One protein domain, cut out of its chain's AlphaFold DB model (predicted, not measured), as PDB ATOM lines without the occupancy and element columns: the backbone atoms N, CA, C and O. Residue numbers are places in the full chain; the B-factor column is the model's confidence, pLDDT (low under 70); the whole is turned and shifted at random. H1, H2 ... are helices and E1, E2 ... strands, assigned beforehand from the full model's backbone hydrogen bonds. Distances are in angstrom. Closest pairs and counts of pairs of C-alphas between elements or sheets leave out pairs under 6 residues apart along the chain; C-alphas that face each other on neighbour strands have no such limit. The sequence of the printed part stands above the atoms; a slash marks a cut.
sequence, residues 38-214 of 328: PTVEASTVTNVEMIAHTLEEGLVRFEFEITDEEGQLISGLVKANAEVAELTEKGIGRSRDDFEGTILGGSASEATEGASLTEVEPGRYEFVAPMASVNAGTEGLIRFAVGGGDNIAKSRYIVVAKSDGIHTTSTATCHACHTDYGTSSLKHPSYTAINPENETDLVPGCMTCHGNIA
ATOM      1  N   PRO A  38      -0.220 -17.315  56.121       85.69
ATOM      2  CA  PRO A  38       0.098 -16.096  55.391       85.69
ATOM      3  C   PRO A  38      -1.078 -15.697  54.499       85.69
ATOM      4  O   PRO A  38      -1.713 -16.559  53.889       85.69
ATOM      5  N   THR A  39      -1.335 -14.395  54.422       92.38
ATOM      6  CA  THR A  39      -2.369 -13.821  53.563       92.38
ATOM      7  C   THR A  39      -1.799 -12.740  52.656       92.38
ATOM      8  O   THR A  39      -0.748 -12.154  52.935       92.38
ATOM      9  N   VAL A  40      -2.505 -12.487  51.559       94.00
ATOM     10  CA  VAL A  40      -2.275 -11.352  50.664       94.00
ATOM     11  C   VAL A  40      -3.398 -10.328  50.831       94.00
ATOM     12  O   VAL A  40      -4.509 -10.672  51.226       94.00
ATOM     13  N   GLU A  41      -3.121  -9.062  50.524       92.75
ATOM     14  CA  GLU A  41      -4.104  -7.965  50.620       92.75
ATOM     15  C   GLU A  41      -4.531  -7.427  49.243       92.75
ATOM     16  O   GLU A  41      -5.317  -6.483  49.150       92.75
ATOM     17  N   ALA A  42      -3.997  -8.007  48.164       93.44
ATOM     18  CA  ALA A  42      -4.318  -7.636  46.796       93.44
ATOM     19  C   ALA A  42      -4.364  -8.871  45.897       93.44
ATOM     20  O   ALA A  42      -3.584  -9.801  46.087       93.44
ATOM     21  N   SER A  43      -5.262  -8.861  44.913       95.19
ATOM     22  CA  SER A  43      -5.424  -9.970  43.976       95.19
ATOM     23  C   SER A  43      -5.938  -9.495  42.620       95.19
ATOM     24  O   SER A  43      -6.721  -8.544  42.525       95.19
ATOM     25  N   THR A  44      -5.514 -10.175  41.554       93.44
ATOM     26  CA  THR A  44      -6.058  -9.946  40.205       93.44
ATOM     27  C   THR A  44      -7.191 -10.912  39.871       93.44
ATOM     28  O   THR A  44      -8.033 -10.614  39.019       93.44
ATOM     29  N   VAL A  45      -7.254 -12.034  40.589       92.56
ATOM     30  CA  VAL A  45      -8.357 -12.996  40.584       92.56
ATOM     31  C   VAL A  45      -8.816 -13.218  42.022       92.56
ATOM     32  O   VAL A  45      -8.016 -13.193  42.950       92.56
ATOM     33  N   THR A  46     -10.114 -13.431  42.221       95.69
ATOM     34  CA  THR A  46     -10.658 -13.802  43.532       95.69
ATOM     35  C   THR A  46     -11.499 -15.052  43.378       95.69
ATOM     36  O   THR A  46     -12.586 -15.025  42.790       95.69
ATOM     37  N   ASN A  47     -10.963 -16.151  43.893       95.19
ATOM     38  CA  ASN A  47     -11.644 -17.425  44.024       95.19
ATOM     39  C   ASN A  47     -12.396 -17.444  45.353       95.19
ATOM     40  O   ASN A  47     -11.934 -16.873  46.339       95.19
ATOM     41  N   VAL A  48     -13.558 -18.088  45.371       97.06
ATOM     42  CA  VAL A  48     -14.421 -18.153  46.551       97.06
ATOM     43  C   VAL A  48     -14.800 -19.605  46.782       97.06
ATOM     44  O   VAL A  48     -15.333 -20.256  45.885       97.06
ATOM     45  N   GLU A  49     -14.562 -20.095  47.989       97.00
ATOM     46  CA  GLU A  49     -15.088 -21.367  48.467       97.00
ATOM     47  C   GLU A  49     -16.251 -21.087  49.419       97.00
ATOM     48  O   GLU A  49     -16.082 -20.474  50.475       97.00
ATOM     49  N   MET A  50     -17.456 -21.519  49.043       97.06
ATOM     50  CA  MET A  50     -18.626 -21.389  49.909       97.06
ATOM     51  C   MET A  50     -18.590 -22.462  50.999       97.06
ATOM     52  O   MET A  50     -18.644 -23.651  50.697       97.06
ATOM     53  N   ILE A  51     -18.569 -22.040  52.264       96.88
ATOM     54  CA  ILE A  51     -18.569 -22.941  53.423       96.88
ATOM     55  C   ILE A  51     -20.009 -23.219  53.856       96.88
ATOM     56  O   ILE A  51     -20.420 -24.373  53.995       96.88
ATOM     57  N   ALA A  52     -20.795 -22.159  54.053       96.69
ATOM     58  CA  ALA A  52     -22.182 -22.268  54.480       96.69
ATOM     59  C   ALA A  52     -23.023 -21.070  54.029       96.69
ATOM     60  O   ALA A  52     -22.520 -19.981  53.754       96.69
ATOM     61  N   HIS A  53     -24.337 -21.277  53.992       97.38
ATOM     62  CA  HIS A  53     -25.309 -20.195  53.942       97.38
ATOM     63  C   HIS A  53     -26.546 -20.566  54.764       97.38
ATOM     64  O   HIS A  53     -26.887 -21.745  54.876       97.38
ATOM     65  N   THR A  54     -27.221 -19.565  55.329       97.69
ATOM     66  CA  THR A  54     -28.475 -19.752  56.074       97.69
ATOM     67  C   THR A  54     -29.455 -18.630  55.752       97.69
ATOM     68  O   THR A  54     -29.089 -17.456  55.791       97.69
ATOM     69  N   LEU A  55     -30.703 -18.997  55.449       96.94
ATOM     70  CA  LEU A  55     -31.833 -18.074  55.362       96.94
ATOM     71  C   LEU A  55     -32.481 -17.946  56.746       96.94
ATOM     72  O   LEU A  55     -32.869 -18.948  57.351       96.94
ATOM     73  N   GLU A  56     -32.609 -16.720  57.235       95.50
ATOM     74  CA  GLU A  56     -33.266 -16.384  58.498       95.50
ATOM     75  C   GLU A  56     -34.364 -15.346  58.240       95.50
ATOM     76  O   GLU A  56     -34.487 -14.815  57.139       95.50
ATOM     77  N   GLU A  57     -35.181 -15.058  59.252       96.19
ATOM     78  CA  GLU A  57     -36.181 -13.994  59.149       96.19
ATOM     79  C   GLU A  57     -35.494 -12.643  58.898       96.19
ATOM     80  O   GLU A  57     -34.753 -12.135  59.742       96.19
ATOM     81  N   GLY A  58     -35.743 -12.071  57.725       95.38
ATOM     82  CA  GLY A  58     -35.256 -10.768  57.304       95.38
ATOM     83  C   GLY A  58     -33.785 -10.708  56.892       95.38
ATOM     84  O   GLY A  58     -33.287  -9.596  56.709       95.38
ATOM     85  N   LEU A  59     -33.056 -11.829  56.769       96.62
ATOM     86  CA  LEU A  59     -31.642 -11.814  56.363       96.62
ATOM     87  C   LEU A  59     -31.129 -13.142  55.792       96.62
ATOM     88  O   LEU A  59     -31.721 -14.207  55.966       96.62
ATOM     89  N   VAL A  60     -29.957 -13.068  55.161       97.88
ATOM     90  CA  VAL A  60     -29.154 -14.225  54.748       97.88
ATOM     91  C   VAL A  60     -27.763 -14.122  55.361       97.88
ATOM     92  O   VAL A  60     -27.158 -13.050  55.336       97.88
ATOM     93  N   ARG A  61     -27.239 -15.226  55.895       98.38
ATOM     94  CA  ARG A  61     -25.841 -15.336  56.337       98.38
ATOM     95  C   ARG A  61     -25.045 -16.190  55.371       98.38
ATOM     96  O   ARG A  61     -25.549 -17.221  54.927       98.38
ATOM     97  N   PHE A  62     -23.813 -15.786  55.100       98.62
ATOM     98  CA  PHE A  62     -22.849 -16.519  54.287       98.62
ATOM     99  C   PHE A  62     -21.551 -16.696  55.067       98.62
ATOM    100  O   PHE A  62     -21.047 -15.729  55.629       98.62
ATOM    101  N   GLU A  63     -20.994 -17.901  55.029       98.38
ATOM    102  CA  GLU A  63     -19.626 -18.192  55.451       98.38
ATOM    103  C   GLU A  63     -18.848 -18.677  54.231       98.38
ATOM    104  O   GLU A  63     -19.319 -19.547  53.486       98.38
ATOM    105  N   PHE A  64     -17.674 -18.101  54.000       98.56
ATOM    106  CA  PHE A  64     -16.881 -18.385  52.811       98.56
ATOM    107  C   PHE A  64     -15.394 -18.112  53.039       98.56
ATOM    108  O   PHE A  64     -15.015 -17.348  53.924       98.56
ATOM    109  N   GLU A  65     -14.558 -18.733  52.217       98.12
ATOM    110  CA  GLU A  65     -13.115 -18.502  52.150       98.12
ATOM    111  C   GLU A  65     -12.764 -17.894  50.790       98.12
ATOM    112  O   GLU A  65     -13.398 -18.221  49.783       98.12
ATOM    113  N   ILE A  66     -11.779 -16.996  50.744       97.62
ATOM    114  CA  ILE A  66     -11.293 -16.412  49.491       97.62
ATOM    115  C   ILE A  66      -9.797 -16.623  49.287       97.62
ATOM    116  O   ILE A  66      -8.995 -16.485  50.214       97.62
ATOM    117  N   THR A  67      -9.431 -16.905  48.037       96.94
ATOM    118  CA  THR A  67      -8.041 -17.082  47.605       96.94
ATOM    119  C   THR A  67      -7.732 -16.327  46.312       96.94
ATOM    120  O   THR A  67      -8.633 -16.011  45.529       96.94
ATOM    121  N   ASP A  68      -6.457 -16.007  46.102       95.38
ATOM    122  CA  ASP A  68      -5.955 -15.332  44.901       95.38
ATOM    123  C   ASP A  68      -5.695 -16.307  43.734       95.38
ATOM    124  O   ASP A  68      -6.033 -17.494  43.788       95.38
ATOM    125  N   GLU A  69      -5.108 -15.803  42.647       93.62
ATOM    126  CA  GLU A  69      -4.685 -16.587  41.479       93.62
ATOM    127  C   GLU A  69      -3.680 -17.717  41.782       93.62
ATOM    128  O   GLU A  69      -3.579 -18.664  40.998       93.62
ATOM    129  N   GLU A  70      -2.949 -17.639  42.894       94.44
ATOM    130  CA  GLU A  70      -1.940 -18.610  43.326       94.44
ATOM    131  C   GLU A  70      -2.465 -19.549  44.428       94.44
ATOM    132  O   GLU A  70      -1.754 -20.461  44.860       94.44
ATOM    133  N   GLY A  71      -3.720 -19.373  44.855       93.44
ATOM    134  CA  GLY A  71      -4.337 -20.139  45.937       93.44
ATOM    135  C   GLY A  71      -3.936 -19.664  47.336       93.44
ATOM    136  O   GLY A  71      -4.118 -20.406  48.300       93.44
ATOM    137  N   GLN A  72      -3.379 -18.457  47.467       95.88
ATOM    138  CA  GLN A  72      -3.066 -17.844  48.756       95.88
ATOM    139  C   GLN A  72      -4.320 -17.194  49.346       95.88
ATOM    140  O   GLN A  72      -5.125 -16.611  48.622       95.88
ATOM    141  N   LEU A  73      -4.494 -17.289  50.665       97.50
ATOM    142  CA  LEU A  73      -5.627 -16.695  51.379       97.50
ATOM    143  C   LEU A  73      -5.600 -15.162  51.268       97.50
ATOM    144  O   LEU A  73      -4.543 -14.549  51.414       97.50
ATOM    145  N   ILE A  74      -6.758 -14.534  51.051       97.38
ATOM    146  CA  ILE A  74      -6.859 -13.071  50.920       97.38
ATOM    147  C   ILE A  74      -7.465 -12.443  52.186       97.38
ATOM    148  O   ILE A  74      -8.624 -12.690  52.523       97.38
ATOM    149  N   SER A  75      -6.724 -11.548  52.841       96.25
ATOM    150  CA  SER A  75      -7.230 -10.684  53.923       96.25
ATOM    151  C   SER A  75      -7.662  -9.309  53.396       96.25
ATOM    152  O   SER A  75      -7.274  -8.894  52.304       96.25
ATOM    153  N   GLY A  76      -8.453  -8.569  54.179       94.44
ATOM    154  CA  GLY A  76      -8.820  -7.185  53.849       94.44
ATOM    155  C   GLY A  76      -9.953  -7.029  52.827       94.44
ATOM    156  O   GLY A  76     -10.059  -5.984  52.181       94.44
ATOM    157  N   LEU A  77     -10.824  -8.031  52.673       97.00
ATOM    158  CA  LEU A  77     -12.019  -7.907  51.837       97.00
ATOM    159  C   LEU A  77     -12.976  -6.839  52.389       97.00
ATOM    160  O   LEU A  77     -13.427  -6.910  53.530       97.00
ATOM    161  N   VAL A  78     -13.349  -5.881  51.538       96.25
ATOM    162  CA  VAL A  78     -14.239  -4.763  51.904       96.25
ATOM    163  C   VAL A  78     -15.522  -4.691  51.079       96.25
ATOM    164  O   VAL A  78     -16.312  -3.778  51.280       96.25
ATOM    165  N   LYS A  79     -15.736  -5.606  50.126       97.62
ATOM    166  CA  LYS A  79     -16.900  -5.606  49.227       97.62
ATOM    167  C   LYS A  79     -17.550  -6.980  49.177       97.62
ATOM    168  O   LYS A  79     -16.863  -7.974  48.945       97.62
ATOM    169  N   ALA A  80     -18.868  -7.012  49.346       97.69
ATOM    170  CA  ALA A  80     -19.682  -8.214  49.218       97.69
ATOM    171  C   ALA A  80     -21.097  -7.833  48.778       97.69
ATOM    172  O   ALA A  80     -21.649  -6.835  49.233       97.69
ATOM    173  N   ASN A  81     -21.701  -8.635  47.905       96.62
ATOM    174  CA  ASN A  81     -23.073  -8.443  47.460       96.62
ATOM    175  C   ASN A  81     -23.825  -9.774  47.417       96.62
ATOM    176  O   ASN A  81     -23.340 -10.762  46.867       96.62
ATOM    177  N   ALA A  82     -25.048  -9.773  47.933       96.88
ATOM    178  CA  ALA A  82     -25.950 -10.912  47.920       96.88
ATOM    179  C   ALA A  82     -27.312 -10.514  47.348       96.88
ATOM    180  O   ALA A  82     -27.811  -9.412  47.587       96.88
ATOM    181  N   GLU A  83     -27.922 -11.429  46.608       96.06
ATOM    182  CA  GLU A  83     -29.243 -11.284  46.008       96.06
ATOM    183  C   GLU A  83     -30.028 -12.584  46.178       96.06
ATOM    184  O   GLU A  83     -29.492 -13.674  45.987       96.06
ATOM    185  N   VAL A  84     -31.306 -12.455  46.504       96.06
ATOM    186  CA  VAL A  84     -32.282 -13.538  46.544       96.06
ATOM    187  C   VAL A  84     -33.407 -13.182  45.583       96.06
ATOM    188  O   VAL A  84     -34.113 -12.196  45.790       96.06
ATOM    189  N   ALA A  85     -33.558 -13.970  44.524       94.81
ATOM    190  CA  ALA A  85     -34.704 -13.916  43.624       94.81
ATOM    191  C   ALA A  85     -35.690 -15.017  44.039       94.81
ATOM    192  O   ALA A  85     -35.309 -16.182  44.109       94.81
ATOM    193  N   GLU A  86     -36.926 -14.652  44.357       94.19
ATOM    194  CA  GLU A  86     -37.904 -15.529  45.008       94.19
ATOM    195  C   GLU A  86     -38.761 -16.297  43.996       94.19
ATOM    196  O   GLU A  86     -39.194 -15.754  42.979       94.19
ATOM    197  N   LEU A  87     -39.027 -17.571  44.282       93.88
ATOM    198  CA  LEU A  87     -39.979 -18.397  43.552       93.88
ATOM    199  C   LEU A  87     -41.391 -18.169  44.093       93.88
ATOM    200  O   LEU A  87     -41.680 -18.456  45.248       93.88
ATOM    201  N   THR A  88     -42.285 -17.722  43.218       91.31
ATOM    202  CA  THR A  88     -43.707 -17.531  43.520       91.31
ATOM    203  C   THR A  88     -44.571 -18.445  42.649       91.31
ATOM    204  O   THR A  88     -44.085 -19.118  41.737       91.31
ATOM    205  N   GLU A  89     -45.888 -18.400  42.843       89.12
ATOM    206  CA  GLU A  89     -46.857 -19.043  41.943       89.12
ATOM    207  C   GLU A  89     -46.799 -18.524  40.491       89.12
ATOM    208  O   GLU A  89     -47.219 -19.223  39.570       89.12
ATOM    209  N   LYS A  90     -46.238 -17.325  40.264       88.12
ATOM    210  CA  LYS A  90     -45.995 -16.735  38.933       88.12
ATOM    211  C   LYS A  90     -44.555 -16.957  38.447       88.12
ATOM    212  O   LYS A  90     -44.140 -16.399  37.429       88.12
ATOM    213  N   GLY A  91     -43.802 -17.808  39.142       90.56
ATOM    214  CA  GLY A  91     -42.415 -18.154  38.855       90.56
ATOM    215  C   GLY A  91     -41.427 -17.243  39.573       90.56
ATOM    216  O   GLY A  91     -41.767 -16.599  40.566       90.56
ATOM    217  N   ILE A  92     -40.186 -17.216  39.084       92.81
ATOM    218  CA  ILE A  92     -39.099 -16.451  39.699       92.81
ATOM    219  C   ILE A  92     -39.332 -14.950  39.505       92.81
ATOM    220  O   ILE A  92     -39.363 -14.459  38.371       92.81
ATOM    221  N   GLY A  93     -39.465 -14.242  40.621       90.19
ATOM    222  CA  GLY A  93     -39.381 -12.793  40.733       90.19
ATOM    223  C   GLY A  93     -37.975 -12.367  41.145       90.19
ATOM    224  O   GLY A  93     -37.254 -13.092  41.823       90.19
ATOM    225  N   ARG A  94     -37.555 -11.193  40.692       85.44
ATOM    226  CA  ARG A  94     -36.184 -10.703  40.881       85.44
ATOM    227  C   ARG A  94     -36.017 -10.087  42.260       85.44
ATOM    228  O   ARG A  94     -36.964  -9.526  42.800       85.44
ATOM    229  N   SER A  95     -34.789 -10.106  42.771       77.06
ATOM    230  CA  SER A  95     -34.439  -9.391  44.000       77.06
ATOM    231  C   SER A  95     -34.737  -7.893  43.873       77.06
ATOM    232  O   SER A  95     -34.329  -7.300  42.872       77.06
ATOM    233  N   ARG A  96     -35.304  -7.279  44.926       68.94
ATOM    234  CA  ARG A  96     -35.543  -5.819  45.110       68.94
ATOM    235  C   ARG A  96     -36.819  -5.263  44.486       68.94
ATOM    236  O   ARG A  96     -37.155  -4.111  44.757       68.94
ATOM    237  N   ASP A  97     -37.497  -6.028  43.644       66.25
ATOM    238  CA  ASP A  97     -38.626  -5.501  42.893       66.25
ATOM    239  C   ASP A  97     -39.925  -5.620  43.686       66.25
ATOM    240  O   ASP A  97     -40.261  -6.691  44.192       66.25
ATOM    241  N   ASP A  98     -40.664  -4.510  43.748       67.88
ATOM    242  CA  ASP A  98     -42.090  -4.553  44.043       67.88
ATOM    243  C   ASP A  98     -42.799  -5.208  42.857       67.88
ATOM    244  O   ASP A  98     -42.689  -4.762  41.707       67.88
ATOM    245  N   PHE A  99     -43.497  -6.294  43.155       70.31
ATOM    246  CA  PHE A  99     -44.399  -6.966  42.256       70.31
ATOM    247  C   PHE A  99     -45.783  -7.040  42.904       70.31
ATOM    248  O   PHE A  99     -45.976  -7.694  43.928       70.31
ATOM    249  N   GLU A 100     -46.751  -6.349  42.295       74.12
ATOM    250  CA  GLU A 100     -48.146  -6.291  42.758       74.12
ATOM    251  C   GLU A 100     -48.298  -5.840  44.229       74.12
ATOM    252  O   GLU A 100     -49.189  -6.294  44.945       74.12
ATOM    253  N   GLY A 101     -47.443  -4.918  44.684       73.00
ATOM    254  CA  GLY A 101     -47.437  -4.383  46.047       73.00
ATOM    255  C   GLY A 101     -46.642  -5.225  47.047       73.00
ATOM    256  O   GLY A 101     -46.752  -4.993  48.251       73.00
ATOM    257  N   THR A 102     -45.878  -6.216  46.573       76.12
ATOM    258  CA  THR A 102     -45.053  -7.102  47.404       76.12
ATOM    259  C   THR A 102     -43.610  -7.087  46.918       76.12
ATOM    260  O   THR A 102     -43.340  -7.360  45.754       76.12
ATOM    261  N   ILE A 103     -42.663  -6.798  47.812       84.12
ATOM    262  CA  ILE A 103     -41.233  -6.905  47.500       84.12
ATOM    263  C   ILE A 103     -40.843  -8.380  47.537       84.12
ATOM    264  O   ILE A 103     -40.925  -8.996  48.601       84.12
ATOM    265  N   LEU A 104     -40.401  -8.916  46.400       87.88
ATOM    266  CA  LEU A 104     -39.964 -10.307  46.277       87.88
ATOM    267  C   LEU A 104     -38.472 -10.455  46.600       87.88
ATOM    268  O   LEU A 104     -37.629  -9.677  46.134       87.88
ATOM    269  N   GLY A 105     -38.148 -11.485  47.383       90.75
ATOM    270  CA  GLY A 105     -36.784 -11.808  47.794       90.75
ATOM    271  C   GLY A 105     -36.052 -10.613  48.413       90.75
ATOM    272  O   GLY A 105     -36.558  -9.933  49.302       90.75
ATOM    273  N   GLY A 106     -34.831 -10.334  47.961       92.75
ATOM    274  CA  GLY A 106     -34.107  -9.167  48.452       92.75
ATOM    275  C   GLY A 106     -32.667  -9.094  47.994       92.75
ATOM    276  O   GLY A 106     -32.172  -9.932  47.247       92.75
ATOM    277  N   SER A 107     -31.980  -8.052  48.432       94.19
ATOM    278  CA  SER A 107     -30.549  -7.938  48.206       94.19
ATOM    279  C   SER A 107     -29.902  -7.074  49.264       94.19
ATOM    280  O   SER A 107     -30.513  -6.098  49.701       94.19
ATOM    281  N   ALA A 108     -28.630  -7.324  49.515       95.88
ATOM    282  CA  ALA A 108     -27.806  -6.447  50.317       95.88
ATOM    283  C   ALA A 108     -26.402  -6.372  49.725       95.88
ATOM    284  O   ALA A 108     -25.938  -7.304  49.064       95.88
ATOM    285  N   SER A 109     -25.719  -5.272  49.994       96.88
ATOM    286  CA  SER A 109     -24.268  -5.201  49.910       96.88
ATOM    287  C   SER A 109     -23.690  -4.844  51.275       96.88
ATOM    288  O   SER A 109     -24.435  -4.605  52.225       96.88
ATOM    289  N   GLU A 110     -22.368  -4.763  51.380       95.25
ATOM    290  CA  GLU A 110     -21.677  -4.284  52.581       95.25
ATOM    291  C   GLU A 110     -22.144  -2.892  53.043       95.25
ATOM    292  O   GLU A 110     -21.977  -2.534  54.203       95.25
ATOM    293  N   ALA A 111     -22.709  -2.099  52.127       95.56
ATOM    294  CA  ALA A 111     -23.191  -0.747  52.386       95.56
ATOM    295  C   ALA A 111     -24.672  -0.701  52.806       95.56
ATOM    296  O   ALA A 111     -25.181   0.371  53.133       95.56
ATOM    297  N   THR A 112     -25.386  -1.829  52.764       96.75
ATOM    298  CA  THR A 112     -26.781  -1.909  53.204       96.75
ATOM    299  C   THR A 112     -26.864  -1.748  54.722       96.75
ATOM    300  O   THR A 112     -26.069  -2.322  55.463       96.75
ATOM    301  N   GLU A 113     -27.837  -0.971  55.200       96.31
ATOM    302  CA  GLU A 113     -28.046  -0.774  56.636       96.31
ATOM    303  C   GLU A 113     -28.268  -2.117  57.348       96.31
ATOM    304  O   GLU A 113     -29.113  -2.914  56.944       96.31
ATOM    305  N   GLY A 114     -27.487  -2.366  58.403       95.88
ATOM    306  CA  GLY A 114     -27.506  -3.619  59.162       95.88
ATOM    307  C   GLY A 114     -26.659  -4.749  58.569       95.88
ATOM    308  O   GLY A 114     -26.581  -5.810  59.186       95.88
ATOM    309  N   ALA A 115     -26.028  -4.555  57.406       98.00
ATOM    310  CA  ALA A 115     -25.107  -5.535  56.845       98.00
ATOM    311  C   ALA A 115     -23.772  -5.539  57.594       98.00
ATOM    312  O   ALA A 115     -23.307  -4.508  58.084       98.00
ATOM    313  N   SER A 116     -23.134  -6.706  57.660       98.19
ATOM    314  CA  SER A 116     -21.798  -6.845  58.243       98.19
ATOM    315  C   SER A 116     -20.966  -7.843  57.456       98.19
ATOM    316  O   SER A 116     -21.398  -8.973  57.253       98.19
ATOM    317  N   LEU A 117     -19.765  -7.433  57.053       98.38
ATOM    318  CA  LEU A 117     -18.732  -8.295  56.485       98.38
ATOM    319  C   LEU A 117     -17.577  -8.360  57.486       98.38
ATOM    320  O   LEU A 117     -17.049  -7.321  57.878       98.38
ATOM    321  N   THR A 118     -17.224  -9.550  57.959       98.12
ATOM    322  CA  THR A 118     -16.216  -9.728  59.013       98.12
ATOM    323  C   THR A 118     -15.279 -10.869  58.663       98.12
ATOM    324  O   THR A 118     -15.739 -11.967  58.373       98.12
ATOM    325  N   GLU A 119     -13.974 -10.613  58.709       97.31
ATOM    326  CA  GLU A 119     -12.952 -11.659  58.641       97.31
ATOM    327  C   GLU A 119     -12.923 -12.397  59.988       97.31
ATOM    328  O   GLU A 119     -12.594 -11.809  61.019       97.31
ATOM    329  N   VAL A 120     -13.348 -13.660  59.993       96.88
ATOM    330  CA  VAL A 120     -13.466 -14.487  61.209       96.88
ATOM    331  C   VAL A 120     -12.201 -15.302  61.472       96.88
ATOM    332  O   VAL A 120     -11.826 -15.520  62.623       96.88
ATOM    333  N   GLU A 121     -11.514 -15.696  60.404       94.44
ATOM    334  CA  GLU A 121     -10.181 -16.300  60.386       94.44
ATOM    335  C   GLU A 121      -9.459 -15.771  59.132       94.44
ATOM    336  O   GLU A 121     -10.134 -15.293  58.221       94.44
ATOM    337  N   PRO A 122      -8.120 -15.833  59.037       94.12
ATOM    338  CA  PRO A 122      -7.405 -15.347  57.856       94.12
ATOM    339  C   PRO A 122      -7.970 -15.929  56.554       94.12
ATOM    340  O   PRO A 122      -8.012 -17.148  56.389       94.12
ATOM    341  N   GLY A 123      -8.435 -15.064  55.650       94.19
ATOM    342  CA  GLY A 123      -9.058 -15.477  54.387       94.19
ATOM    343  C   GLY A 123     -10.498 -15.990  54.484       94.19
ATOM    344  O   GLY A 123     -11.115 -16.226  53.446       94.19
ATOM    345  N   ARG A 124     -11.061 -16.125  55.690       97.75
ATOM    346  CA  ARG A 124     -12.427 -16.602  55.943       97.75
ATOM    347  C   ARG A 124     -13.310 -15.495  56.472       97.75
ATOM    348  O   ARG A 124     -12.957 -14.787  57.413       97.75
ATOM    349  N   TYR A 125     -14.504 -15.402  55.913       98.62
ATOM    350  CA  TYR A 125     -15.407 -14.294  56.156       98.62
ATOM    351  C   TYR A 125     -16.815 -14.773  56.477       98.62
ATOM    352  O   TYR A 125     -17.310 -15.744  55.903       98.62
ATOM    353  N   GLU A 126     -17.471 -14.019  57.353       98.69
ATOM    354  CA  GLU A 126     -18.918 -14.033  57.524       98.69
ATOM    355  C   GLU A 126     -19.503 -12.769  56.879       98.69
ATOM    356  O   GLU A 126     -19.053 -11.652  57.154       98.69
ATOM    357  N   PHE A 127     -20.522 -12.937  56.031       98.75
ATOM    358  CA  PHE A 127     -21.344 -11.839  55.524       98.75
ATOM    359  C   PHE A 127     -22.800 -12.001  55.959       98.75
ATOM    360  O   PHE A 127     -23.460 -12.982  55.618       98.75
ATOM    361  N   VAL A 128     -23.310 -11.005  56.679       98.56
ATOM    362  CA  VAL A 128     -24.717 -10.886  57.065       98.56
ATOM    363  C   VAL A 128     -25.378  -9.875  56.138       98.56
ATOM    364  O   VAL A 128     -24.991  -8.707  56.106       98.56
ATOM    365  N   ALA A 129     -26.375 -10.336  55.390       98.06
ATOM    366  CA  ALA A 129     -27.066  -9.600  54.341       98.06
ATOM    367  C   ALA A 129     -28.547  -9.381  54.716       98.06
ATOM    368  O   ALA A 129     -29.352 -10.298  54.537       98.06
ATOM    369  N   PRO A 130     -28.940  -8.198  55.221       97.06
ATOM    370  CA  PRO A 130     -30.330  -7.896  55.558       97.06
ATOM    371  C   PRO A 130     -31.217  -7.842  54.312       97.06
ATOM    372  O   PRO A 130     -30.935  -7.122  53.355       97.06
ATOM    373  N   MET A 131     -32.313  -8.596  54.329       94.75
ATOM    374  CA  MET A 131     -33.284  -8.724  53.245       94.75
ATOM    375  C   MET A 131     -34.685  -8.922  53.838       94.75
ATOM    376  O   MET A 131     -35.094 -10.047  54.102       94.75
ATOM    377  N   ALA A 132     -35.423  -7.831  54.061       92.75
ATOM    378  CA  ALA A 132     -36.644  -7.833  54.877       92.75
ATOM    379  C   ALA A 132     -37.736  -8.837  54.450       92.75
ATOM    380  O   ALA A 132     -38.437  -9.345  55.318       92.75
ATOM    381  N   SER A 133     -37.886  -9.131  53.153       90.94
ATOM    382  CA  SER A 133     -38.889 -10.097  52.665       90.94
ATOM    383  C   SER A 133     -38.419 -11.557  52.692       90.94
ATOM    384  O   SER A 133     -39.209 -12.461  52.432       90.94
ATOM    385  N   VAL A 134     -37.141 -11.811  52.980       93.88
ATOM    386  CA  VAL A 134     -36.571 -13.162  53.008       93.88
ATOM    387  C   VAL A 134     -36.828 -13.808  54.365       93.88
ATOM    388  O   VAL A 134     -36.717 -13.161  55.399       93.88
ATOM    389  N   ASN A 135     -37.149 -15.097  54.369       95.19
ATOM    390  CA  ASN A 135     -37.283 -15.915  55.569       95.19
ATOM    391  C   ASN A 135     -36.702 -17.320  55.336       95.19
ATOM    392  O   ASN A 135     -36.312 -17.683  54.227       95.19
ATOM    393  N   ALA A 136     -36.677 -18.148  56.383       95.19
ATOM    394  CA  ALA A 136     -36.110 -19.500  56.323       95.19
ATOM    395  C   ALA A 136     -36.807 -20.451  55.324       95.19
ATOM    396  O   ALA A 136     -36.249 -21.495  54.985       95.19
ATOM    397  N   GLY A 137     -38.032 -20.130  54.896       94.12
ATOM    398  CA  GLY A 137     -38.802 -20.878  53.904       94.12
ATOM    399  C   GLY A 137     -38.795 -20.260  52.506       94.12
ATOM    400  O   GLY A 137     -39.476 -20.793  51.635       94.12
ATOM    401  N   THR A 138     -38.071 -19.160  52.277       95.06
ATOM    402  CA  THR A 138     -37.987 -18.533  50.955       95.06
ATOM    403  C   THR A 138     -37.341 -19.494  49.955       95.06
ATOM    404  O   THR A 138     -36.181 -19.881  50.091       95.06
ATOM    405  N   GLU A 139     -38.101 -19.861  48.929       96.00
ATOM    406  CA  GLU A 139     -37.638 -20.641  47.784       96.00
ATOM    407  C   GLU A 139     -37.199 -19.702  46.654       96.00
ATOM    408  O   GLU A 139     -37.716 -18.594  46.529       96.00
ATOM    409  N   GLY A 140     -36.255 -20.120  45.806       94.81
ATOM    410  CA  GLY A 140     -35.794 -19.298  44.690       94.81
ATOM    411  C   GLY A 140     -34.335 -19.510  44.303       94.81
ATOM    412  O   GLY A 140     -33.879 -20.640  44.165       94.81
ATOM    413  N   LEU A 141     -33.620 -18.414  44.072       96.00
ATOM    414  CA  LEU A 141     -32.223 -18.346  43.648       96.00
ATOM    415  C   LEU A 141     -31.450 -17.441  44.603       96.00
ATOM    416  O   LEU A 141     -31.830 -16.286  44.776       96.00
ATOM    417  N   ILE A 142     -30.343 -17.932  45.154       96.81
ATOM    418  CA  ILE A 142     -29.421 -17.138  45.970       96.81
ATOM    419  C   ILE A 142     -28.146 -16.910  45.166       96.81
ATOM    420  O   ILE A 142     -27.461 -17.868  44.805       96.81
ATOM    421  N   ARG A 143     -27.815 -15.646  44.900       96.12
ATOM    422  CA  ARG A 143     -26.617 -15.234  44.165       96.12
ATOM    423  C   ARG A 143     -25.703 -14.394  45.049       96.12
ATOM    424  O   ARG A 143     -26.162 -13.479  45.725       96.12
ATOM    425  N   PHE A 144     -24.408 -14.673  45.001       97.56
ATOM    426  CA  PHE A 144     -23.392 -14.028  45.827       97.56
ATOM    427  C   PHE A 144     -22.168 -13.631  44.995       97.56
ATOM    428  O   PHE A 144     -21.833 -14.310  44.026       97.56
ATOM    429  N   ALA A 145     -21.520 -12.521  45.336       97.00
ATOM    430  CA  ALA A 145     -20.197 -12.164  44.831       97.00
ATOM    431  C   ALA A 145     -19.462 -11.282  45.845       97.00
ATOM    432  O   ALA A 145     -20.086 -10.610  46.669       97.00
ATOM    433  N   VAL A 146     -18.136 -11.273  45.760       97.56
ATOM    434  CA  VAL A 146     -17.252 -10.504  46.643       97.56
ATOM    435  C   VAL A 146     -16.193  -9.759  45.843       97.56
ATOM    436  O   VAL A 146     -15.953 -10.062  44.675       97.56
ATOM    437  N   GLY A 147     -15.560  -8.775  46.470       95.31
ATOM    438  CA  GLY A 147     -14.494  -7.986  45.859       95.31
ATOM    439  C   GLY A 147     -15.020  -6.915  44.901       95.31
ATOM    440  O   GLY A 147     -16.188  -6.528  44.946       95.31
ATOM    441  N   GLY A 148     -14.135  -6.391  44.053       89.75
ATOM    442  CA  GLY A 148     -14.416  -5.219  43.216       89.75
ATOM    443  C   GLY A 148     -14.152  -3.890  43.932       89.75
ATOM    444  O   GLY A 148     -14.742  -2.872  43.579       89.75
ATOM    445  N   GLY A 149     -13.307  -3.920  44.967       85.62
ATOM    446  CA  GLY A 149     -12.691  -2.727  45.551       85.62
ATOM    447  C   GLY A 149     -11.344  -2.421  44.892       85.62
ATOM    448  O   GLY A 149     -10.984  -3.038  43.894       85.62
ATOM    449  N   ASP A 150     -10.578  -1.500  45.478       88.69
ATOM    450  CA  ASP A 150      -9.325  -1.017  44.876       88.69
ATOM    451  C   ASP A 150      -8.231  -2.097  44.772       88.69
ATOM    452  O   ASP A 150      -7.451  -2.087  43.822       88.69
ATOM    453  N   ASN A 151      -8.182  -3.036  45.728       93.12
ATOM    454  CA  ASN A 151      -7.078  -4.000  45.853       93.12
ATOM    455  C   ASN A 151      -7.456  -5.449  45.511       93.12
ATOM    456  O   ASN A 151      -6.592  -6.224  45.112       93.12
ATOM    457  N   ILE A 152      -8.725  -5.830  45.678       96.50
ATOM    458  CA  ILE A 152      -9.199  -7.213  45.514       96.50
ATOM    459  C   ILE A 152     -10.188  -7.246  44.355       96.50
ATOM    460  O   ILE A 152     -11.245  -6.597  44.407       96.50
ATOM    461  N   ALA A 153      -9.840  -8.003  43.316       95.12
ATOM    462  CA  ALA A 153     -10.667  -8.174  42.131       95.12
ATOM    463  C   ALA A 153     -12.068  -8.706  42.475       95.12
ATOM    464  O   ALA A 153     -12.299  -9.358  43.490       95.12
ATOM    465  N   LYS A 154     -13.049  -8.408  41.620       95.12
ATOM    466  CA  LYS A 154     -14.395  -8.952  41.805       95.12
ATOM    467  C   LYS A 154     -14.401 -10.438  41.451       95.12
ATOM    468  O   LYS A 154     -13.952 -10.816  40.368       95.12
ATOM    469  N   SER A 155     -14.965 -11.265  42.325       94.44
ATOM    470  CA  SER A 155     -15.234 -12.668  42.026       94.44
ATOM    471  C   SER A 155     -16.267 -12.796  40.903       94.44
ATOM    472  O   SER A 155     -17.061 -11.888  40.627       94.44
ATOM    473  N   ARG A 156     -16.340 -13.976  40.281       91.75
ATOM    474  CA  ARG A 156     -17.535 -14.329  39.501       91.75
ATOM    475  C   ARG A 156     -18.752 -14.365  40.427       91.75
ATOM    476  O   ARG A 156     -18.617 -14.583  41.632       91.75
ATOM    477  N   TYR A 157     -19.939 -14.168  39.861       94.69
ATOM    478  CA  TYR A 157     -21.167 -14.444  40.600       94.69
ATOM    479  C   TYR A 157     -21.286 -15.942  40.876       94.69
ATOM    480  O   TYR A 157     -20.996 -16.761  40.007       94.69
ATOM    481  N   ILE A 158     -21.761 -16.287  42.064       96.31
ATOM    482  CA  ILE A 158     -21.943 -17.659  42.529       96.31
ATOM    483  C   ILE A 158     -23.424 -17.846  42.817       96.31
ATOM    484  O   ILE A 158     -24.001 -17.091  43.596       96.31
ATOM    485  N   VAL A 159     -24.053 -18.835  42.195       96.50
ATOM    486  CA  VAL A 159     -25.399 -19.286  42.556       96.50
ATOM    487  C   VAL A 159     -25.231 -20.250  43.722       96.50
ATOM    488  O   VAL A 159     -24.978 -21.434  43.528       96.50
ATOM    489  N   VAL A 160     -25.303 -19.713  44.937       96.69
ATOM    490  CA  VAL A 160     -25.031 -20.437  46.188       96.69
ATOM    491  C   VAL A 160     -26.060 -21.539  46.419       96.69
ATOM    492  O   VAL A 160     -25.717 -22.638  46.851       96.69
ATOM    493  N   ALA A 161     -27.323 -21.251  46.114       95.31
ATOM    494  CA  ALA A 161     -28.411 -22.207  46.209       95.31
ATOM    495  C   ALA A 161     -29.512 -21.874  45.204       95.31
ATOM    496  O   ALA A 161     -29.691 -20.721  44.801       95.31
ATOM    497  N   LYS A 162     -30.266 -22.904  44.818       94.44
ATOM    498  CA  LYS A 162     -31.435 -22.776  43.955       94.44
ATOM    499  C   LYS A 162     -32.491 -23.820  44.290       94.44
ATOM    500  O   LYS A 162     -32.142 -24.962  44.580       94.44
ATOM    501  N   SER A 163     -33.759 -23.440  44.210       94.25
ATOM    502  CA  SER A 163     -34.878 -24.372  44.322       94.25
ATOM    503  C   SER A 163     -34.916 -25.337  43.142       94.25
ATOM    504  O   SER A 163     -34.516 -25.014  42.018       94.25
ATOM    505  N   ASP A 164     -35.431 -26.537  43.390       89.62
ATOM    506  CA  ASP A 164     -35.586 -27.548  42.354       89.62
ATOM    507  C   ASP A 164     -36.615 -27.123  41.299       89.62
ATOM    508  O   ASP A 164     -37.633 -26.499  41.587       89.62
ATOM    509  N   GLY A 165     -36.364 -27.487  40.039       85.69
ATOM    510  CA  GLY A 165     -37.352 -27.346  38.962       85.69
ATOM    511  C   GLY A 165     -37.632 -25.917  38.477       85.69
ATOM    512  O   GLY A 165     -38.494 -25.743  37.621       85.69
ATOM    513  N   ILE A 166     -36.889 -24.907  38.939       89.25
ATOM    514  CA  ILE A 166     -37.080 -23.499  38.533       89.25
ATOM    515  C   ILE A 166     -36.815 -23.241  37.038       89.25
ATOM    516  O   ILE A 166     -37.319 -22.276  36.469       89.25
ATOM    517  N   HIS A 167     -36.049 -24.117  36.384       91.00
ATOM    518  CA  HIS A 167     -35.862 -24.141  34.940       91.00
ATOM    519  C   HIS A 167     -35.682 -25.581  34.444       91.00
ATOM    520  O   HIS A 167     -35.253 -26.480  35.169       91.00
ATOM    521  N   THR A 168     -36.001 -25.799  33.172       90.25
ATOM    522  CA  THR A 168     -35.930 -27.114  32.507       90.25
ATOM    523  C   THR A 168     -34.800 -27.207  31.481       90.25
ATOM    524  O   THR A 168     -34.570 -28.272  30.908       90.25
ATOM    525  N   THR A 169     -34.086 -26.102  31.264       89.50
ATOM    526  CA  THR A 169     -32.842 -26.021  30.490       89.50
ATOM    527  C   THR A 169     -31.627 -26.340  31.369       89.50
ATOM    528  O   THR A 169     -31.742 -26.399  32.593       89.50
ATOM    529  N   SER A 170     -30.454 -26.543  30.775       83.75
ATOM    530  CA  SER A 170     -29.186 -26.694  31.510       83.75
ATOM    531  C   SER A 170     -28.042 -25.946  30.831       83.75
ATOM    532  O   SER A 170     -28.096 -25.693  29.625       83.75
ATOM    533  N   THR A 171     -26.969 -25.633  31.567       80.81
ATOM    534  CA  THR A 171     -25.757 -25.040  30.974       80.81
ATOM    535  C   THR A 171     -25.268 -25.863  29.779       80.81
ATOM    536  O   THR A 171     -24.953 -25.299  28.736       80.81
ATOM    537  N   ALA A 172     -25.301 -27.198  29.873       77.81
ATOM    538  CA  ALA A 172     -24.911 -28.096  28.787       77.81
ATOM    539  C   ALA A 172     -25.774 -27.921  27.524       77.81
ATOM    540  O   ALA A 172     -25.246 -27.924  26.411       77.81
ATOM    541  N   THR A 173     -27.091 -27.725  27.670       81.94
ATOM    542  CA  THR A 173     -27.961 -27.451  26.511       81.94
ATOM    543  C   THR A 173     -27.624 -26.133  25.819       81.94
ATOM    544  O   THR A 173     -27.656 -26.086  24.591       81.94
ATOM    545  N   CYS A 174     -27.229 -25.100  26.569       81.06
ATOM    546  CA  CYS A 174     -26.794 -23.815  26.018       81.06
ATOM    547  C   CYS A 174     -25.403 -23.925  25.369       81.06
ATOM    548  O   CYS A 174     -25.199 -23.484  24.237       81.06
ATOM    549  N   HIS A 175     -24.455 -24.574  26.051       77.81
ATOM    550  CA  HIS A 175     -23.072 -24.746  25.597       77.81
ATOM    551  C   HIS A 175     -22.915 -25.716  24.422       77.81
ATOM    552  O   HIS A 175     -21.867 -25.736  23.784       77.81
ATOM    553  N   ALA A 176     -23.966 -26.460  24.063       77.75
ATOM    554  CA  ALA A 176     -23.996 -27.210  22.810       77.75
ATOM    555  C   ALA A 176     -23.800 -26.308  21.573       77.75
ATOM    556  O   ALA A 176     -23.317 -26.794  20.550       77.75
ATOM    557  N   CYS A 177     -24.156 -25.020  21.671       76.75
ATOM    558  CA  CYS A 177     -23.945 -24.021  20.618       76.75
ATOM    559  C   CYS A 177     -23.156 -22.785  21.094       76.75
ATOM    560  O   CYS A 177     -22.502 -22.144  20.276       76.75
ATOM    561  N   HIS A 178     -23.195 -22.452  22.390       76.81
ATOM    562  CA  HIS A 178     -22.522 -21.285  22.976       76.81
ATOM    563  C   HIS A 178     -21.355 -21.703  23.876       76.81
ATOM    564  O   HIS A 178     -21.518 -21.798  25.088       76.81
ATOM    565  N   THR A 179     -20.180 -21.951  23.304       70.38
ATOM    566  CA  THR A 179     -19.028 -22.485  24.053       70.38
ATOM    567  C   THR A 179     -18.393 -21.486  25.022       70.38
ATOM    568  O   THR A 179     -17.806 -21.912  26.009       70.38
ATOM    569  N   ASP A 180     -18.555 -20.178  24.787       69.44
ATOM    570  CA  ASP A 180     -17.740 -19.140  25.436       69.44
ATOM    571  C   ASP A 180     -18.548 -17.892  25.838       69.44
ATOM    572  O   ASP A 180     -18.083 -16.763  25.704       69.44
ATOM    573  N   TYR A 181     -19.795 -18.046  26.308       73.50
ATOM    574  CA  TYR A 181     -20.640 -16.877  26.615       73.50
ATOM    575  C   TYR A 181     -19.968 -15.911  27.611       73.50
ATOM    576  O   TYR A 181     -19.978 -14.701  27.389       73.50
ATOM    577  N   GLY A 182     -19.335 -16.440  28.665       71.56
ATOM    578  CA  GLY A 182     -18.688 -15.645  29.719       71.56
ATOM    579  C   GLY A 182     -17.470 -14.826  29.270       71.56
ATOM    580  O   GLY A 182     -17.082 -13.897  29.969       71.56
ATOM    581  N   THR A 183     -16.895 -15.127  28.106       70.38
ATOM    582  CA  THR A 183     -15.770 -14.386  27.502       70.38
ATOM    583  C   THR A 183     -16.145 -13.761  26.154       70.38
ATOM    584  O   THR A 183     -15.305 -13.166  25.478       70.38
ATOM    585  N   SER A 184     -17.413 -13.880  25.755       72.69
ATOM    586  CA  SER A 184     -17.927 -13.341  24.500       72.69
ATOM    587  C   SER A 184     -18.157 -11.830  24.569       72.69
ATOM    588  O   SER A 184     -18.255 -11.234  25.638       72.69
ATOM    589  N   SER A 185     -18.330 -11.208  23.404       74.31
ATOM    590  CA  SER A 185     -18.766  -9.810  23.274       74.31
ATOM    591  C   SER A 185     -20.287  -9.624  23.404       74.31
ATOM    592  O   SER A 185     -20.805  -8.547  23.103       74.31
ATOM    593  N   LEU A 186     -21.023 -10.669  23.806       72.94
ATOM    594  CA  LEU A 186     -22.469 -10.593  24.030       72.94
ATOM    595  C   LEU A 186     -22.779  -9.755  25.279       72.94
ATOM    596  O   LEU A 186     -21.889  -9.381  26.031       72.94
ATOM    597  N   LYS A 187     -24.054  -9.407  25.495       71.94
ATOM    598  CA  LYS A 187     -24.451  -8.544  26.620       71.94
ATOM    599  C   LYS A 187     -24.150  -9.201  27.973       71.94
ATOM    600  O   LYS A 187     -24.526 -10.346  28.188       71.94
ATOM    601  N   HIS A 188     -23.587  -8.423  28.902       78.06
ATOM    602  CA  HIS A 188     -23.393  -8.788  30.314       78.06
ATOM    603  C   HIS A 188     -22.658 -10.133  30.557       78.06
ATOM    604  O   HIS A 188     -23.090 -10.911  31.409       78.06
ATOM    605  N   PRO A 189     -21.529 -10.427  29.881       75.88
ATOM    606  CA  PRO A 189     -20.825 -11.705  30.041       75.88
ATOM    607  C   PRO A 189     -20.224 -11.848  31.455       75.88
ATOM    608  O   PRO A 189     -20.153 -12.947  32.009       75.88
ATOM    609  N   SER A 190     -19.916 -10.716  32.099       77.38
ATOM    610  CA  SER A 190     -19.500 -10.610  33.503       77.38
ATOM    611  C   SER A 190     -20.582 -11.012  34.515       77.38
ATOM    612  O   SER A 190     -20.274 -11.205  35.686       77.38
ATOM    613  N   TYR A 191     -21.837 -11.166  34.082       81.56
ATOM    614  CA  TYR A 191     -22.950 -11.619  34.922       81.56
ATOM    615  C   TYR A 191     -23.204 -13.127  34.822       81.56
ATOM    616  O   TYR A 191     -24.131 -13.639  35.450       81.56
ATOM    617  N   THR A 192     -22.389 -13.858  34.053       83.44
ATOM    618  CA  THR A 192     -22.413 -15.321  34.112       83.44
ATOM    619  C   THR A 192     -22.014 -15.800  35.498       83.44
ATOM    620  O   THR A 192     -21.066 -15.286  36.097       83.44
ATOM    621  N   ALA A 193     -22.734 -16.803  35.994       90.88
ATOM    622  CA  ALA A 193     -22.496 -17.352  37.314       90.88
ATOM    623  C   ALA A 193     -21.838 -18.733  37.263       90.88
ATOM    624  O   ALA A 193     -21.854 -19.425  36.237       90.88
ATOM    625  N   ILE A 194     -21.270 -19.115  38.397       91.00
ATOM    626  CA  ILE A 194     -20.808 -20.463  38.720       91.00
ATOM    627  C   ILE A 194     -21.629 -21.037  39.878       91.00
ATOM    628  O   ILE A 194     -22.300 -20.287  40.582       91.00
ATOM    629  N   ASN A 195     -21.600 -22.351  40.071       91.19
ATOM    630  CA  ASN A 195     -22.072 -22.994  41.298       91.19
ATOM    631  C   ASN A 195     -20.941 -23.027  42.359       91.19
ATOM    632  O   ASN A 195     -19.809 -22.635  42.053       91.19
ATOM    633  N   PRO A 196     -21.217 -23.472  43.601       92.19
ATOM    634  CA  PRO A 196     -20.198 -23.608  44.646       92.19
ATOM    635  C   PRO A 196     -19.043 -24.552  44.284       92.19
ATOM    636  O   PRO A 196     -17.951 -24.417  44.822       92.19
ATOM    637  N   GLU A 197     -19.250 -25.478  43.344       89.38
ATOM    638  CA  GLU A 197     -18.227 -26.382  42.809       89.38
ATOM    639  C   GLU A 197     -17.378 -25.761  41.676       89.38
ATOM    640  O   GLU A 197     -16.590 -26.461  41.039       89.38
ATOM    641  N   ASN A 198     -17.513 -24.453  41.423       84.69
ATOM    642  CA  ASN A 198     -16.834 -23.700  40.359       84.69
ATOM    643  C   ASN A 198     -17.199 -24.111  38.916       84.69
ATOM    644  O   ASN A 198     -16.536 -23.709  37.954       84.69
ATOM    645  N   GLU A 199     -18.283 -24.856  38.720       86.12
ATOM    646  CA  GLU A 199     -18.834 -25.168  37.401       86.12
ATOM    647  C   GLU A 199     -19.755 -24.040  36.918       86.12
ATOM    648  O   GLU A 199     -20.389 -23.342  37.702       86.12
ATOM    649  N   THR A 200     -19.865 -23.836  35.602       85.25
ATOM    650  CA  THR A 200     -20.707 -22.752  35.059       85.25
ATOM    651  C   THR A 200     -22.198 -23.038  35.259       85.25
ATOM    652  O   THR A 200     -22.717 -24.045  34.776       85.25
ATOM    653  N   ASP A 201     -22.914 -22.088  35.861       87.00
ATOM    654  CA  ASP A 201     -24.360 -22.155  36.097       87.00
ATOM    655  C   ASP A 201     -25.069 -20.963  35.437       87.00
ATOM    656  O   ASP A 201     -25.531 -20.011  36.071       87.00
ATOM    657  N   LEU A 202     -25.087 -20.995  34.099       85.19
ATOM    658  CA  LEU A 202     -25.451 -19.851  33.262       85.19
ATOM    659  C   LEU A 202     -26.904 -19.411  33.472       85.19
ATOM    660  O   LEU A 202     -27.167 -18.234  33.715       85.19
ATOM    661  N   VAL A 203     -27.848 -20.350  33.357       88.94
ATOM    662  CA  VAL A 203     -29.284 -20.034  33.342       88.94
ATOM    663  C   VAL A 203     -29.745 -19.457  34.688       88.94
ATOM    664  O   VAL A 203     -30.327 -18.373  34.670       88.94
ATOM    665  N   PRO A 204     -29.441 -20.070  35.848       89.75
ATOM    666  CA  PRO A 204     -29.700 -19.470  37.162       89.75
ATOM    667  C   PRO A 204     -29.079 -18.086  37.360       89.75
ATOM    668  O   PRO A 204     -29.744 -17.180  37.870       89.75
ATOM    669  N   GLY A 205     -27.840 -17.886  36.898       89.50
ATOM    670  CA  GLY A 205     -27.176 -16.582  36.954       89.50
ATOM    671  C   GLY A 205     -27.969 -15.493  36.228       89.50
ATOM    672  O   GLY A 205     -28.184 -14.410  36.779       89.50
ATOM    673  N   CYS A 206     -28.478 -15.805  35.030       89.31
ATOM    674  CA  CYS A 206     -29.357 -14.916  34.272       89.31
ATOM    675  C   CYS A 206     -30.717 -14.732  34.956       89.31
ATOM    676  O   CYS A 206     -31.190 -13.603  35.068       89.31
ATOM    677  N   MET A 207     -31.337 -15.814  35.435       91.12
ATOM    678  CA  MET A 207     -32.679 -15.809  36.033       91.12
ATOM    679  C   MET A 207     -32.778 -15.023  37.340       91.12
ATOM    680  O   MET A 207     -33.872 -14.586  37.684       91.12
ATOM    681  N   THR A 208     -31.653 -14.764  38.014       90.62
ATOM    682  CA  THR A 208     -31.612 -13.845  39.164       90.62
ATOM    683  C   THR A 208     -32.109 -12.442  38.771       90.62
ATOM    684  O   THR A 208     -32.850 -11.807  39.518       90.62
ATOM    685  N   CYS A 209     -31.765 -11.987  37.557       87.38
ATOM    686  CA  CYS A 209     -32.178 -10.690  37.007       87.38
ATOM    687  C   CYS A 209     -33.231 -10.795  35.899       87.38
ATOM    688  O   CYS A 209     -33.852  -9.801  35.549       87.38
ATOM    689  N   HIS A 210     -33.416 -11.960  35.294       89.31
ATOM    690  CA  HIS A 210     -34.340 -12.189  34.189       89.31
ATOM    691  C   HIS A 210     -35.291 -13.317  34.570       89.31
ATOM    692  O   HIS A 210     -35.277 -14.375  33.958       89.31
ATOM    693  N   GLY A 211     -36.087 -13.123  35.618       90.06
ATOM    694  CA  GLY A 211     -37.026 -14.132  36.109       90.06
ATOM    695  C   GLY A 211     -38.164 -14.466  35.133       90.06
ATOM    696  O   GLY A 211     -38.168 -14.068  33.964       90.06
ATOM    697  N   ASN A 212     -39.157 -15.209  35.620       90.38
ATOM    698  CA  ASN A 212     -40.367 -15.527  34.857       90.38
ATOM    699  C   ASN A 212     -41.363 -14.365  34.842       90.38
ATOM    700  O   ASN A 212     -42.158 -14.254  33.907       90.38
ATOM    701  N   ILE A 213     -41.317 -13.530  35.876       87.62
ATOM    702  CA  ILE A 213     -42.211 -12.398  36.064       87.62
ATOM    703  C   ILE A 213     -41.690 -11.210  35.247       87.62
ATOM    704  O   ILE A 213     -40.551 -10.772  35.420       87.62
ATOM    705  N   ALA A 214     -42.514 -10.723  34.317       79.38
ATOM    706  CA  ALA A 214     -42.206  -9.557  33.494       79.38
ATOM    707  C   ALA A 214     -42.439  -8.249  34.267       79.38
ATOM    708  O   ALA A 214     -43.211  -8.216  35.224       79.38
TER     709      ALA A 214
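Overview. This is residues 38 to 214 of the 328 residues of an uncharacterized protein of Shewanella psychrophila (UniProt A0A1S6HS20). Amid little regular structure, a sandwich of two antiparallel sheets, E1 E2 E6 E5 and E4 E3 E7 E8, face to face with strands crossed, has H2 packed on the second sheet and H1 farther out. Of 177 printed residues 69 are in named elements, mostly strand: eight strands, then two helices. The whole is compact, radius of gyration of the C-alphas 16.1 A, spanning 49 by 42 by 24 A.

Along the chain. E1, residues 47 to 56, begins at C-alpha 47 (-11.644, -17.425, 44.024), is 26.0 A long and bends by 60 degrees at residue 51. E2 is 59 to 67, E3 80 to 88, E4 106 to 109, E5 116 to 121, E6 124 to 130, E7 140 to 146, E8 157 to 162, H1 171 to 175. H2, 202 to 207, ends at C-alpha 207 (-32.679, -15.809, 36.033).

Arrangement. In hairpin E1 and E2, N 49 and O 65 are within hydrogen-bond range, 2.8 A. H2 is over E7, height over the sheet 8.8 A. In H1 and H2 every O i to N i+4 pair is within range.

Size, cuts and confidence. The printed part has no cut. Links E2 to E3, E3 to E4 and H1 to H2 are long. Residues 96 to 98 and 180 have pLDDT under 70.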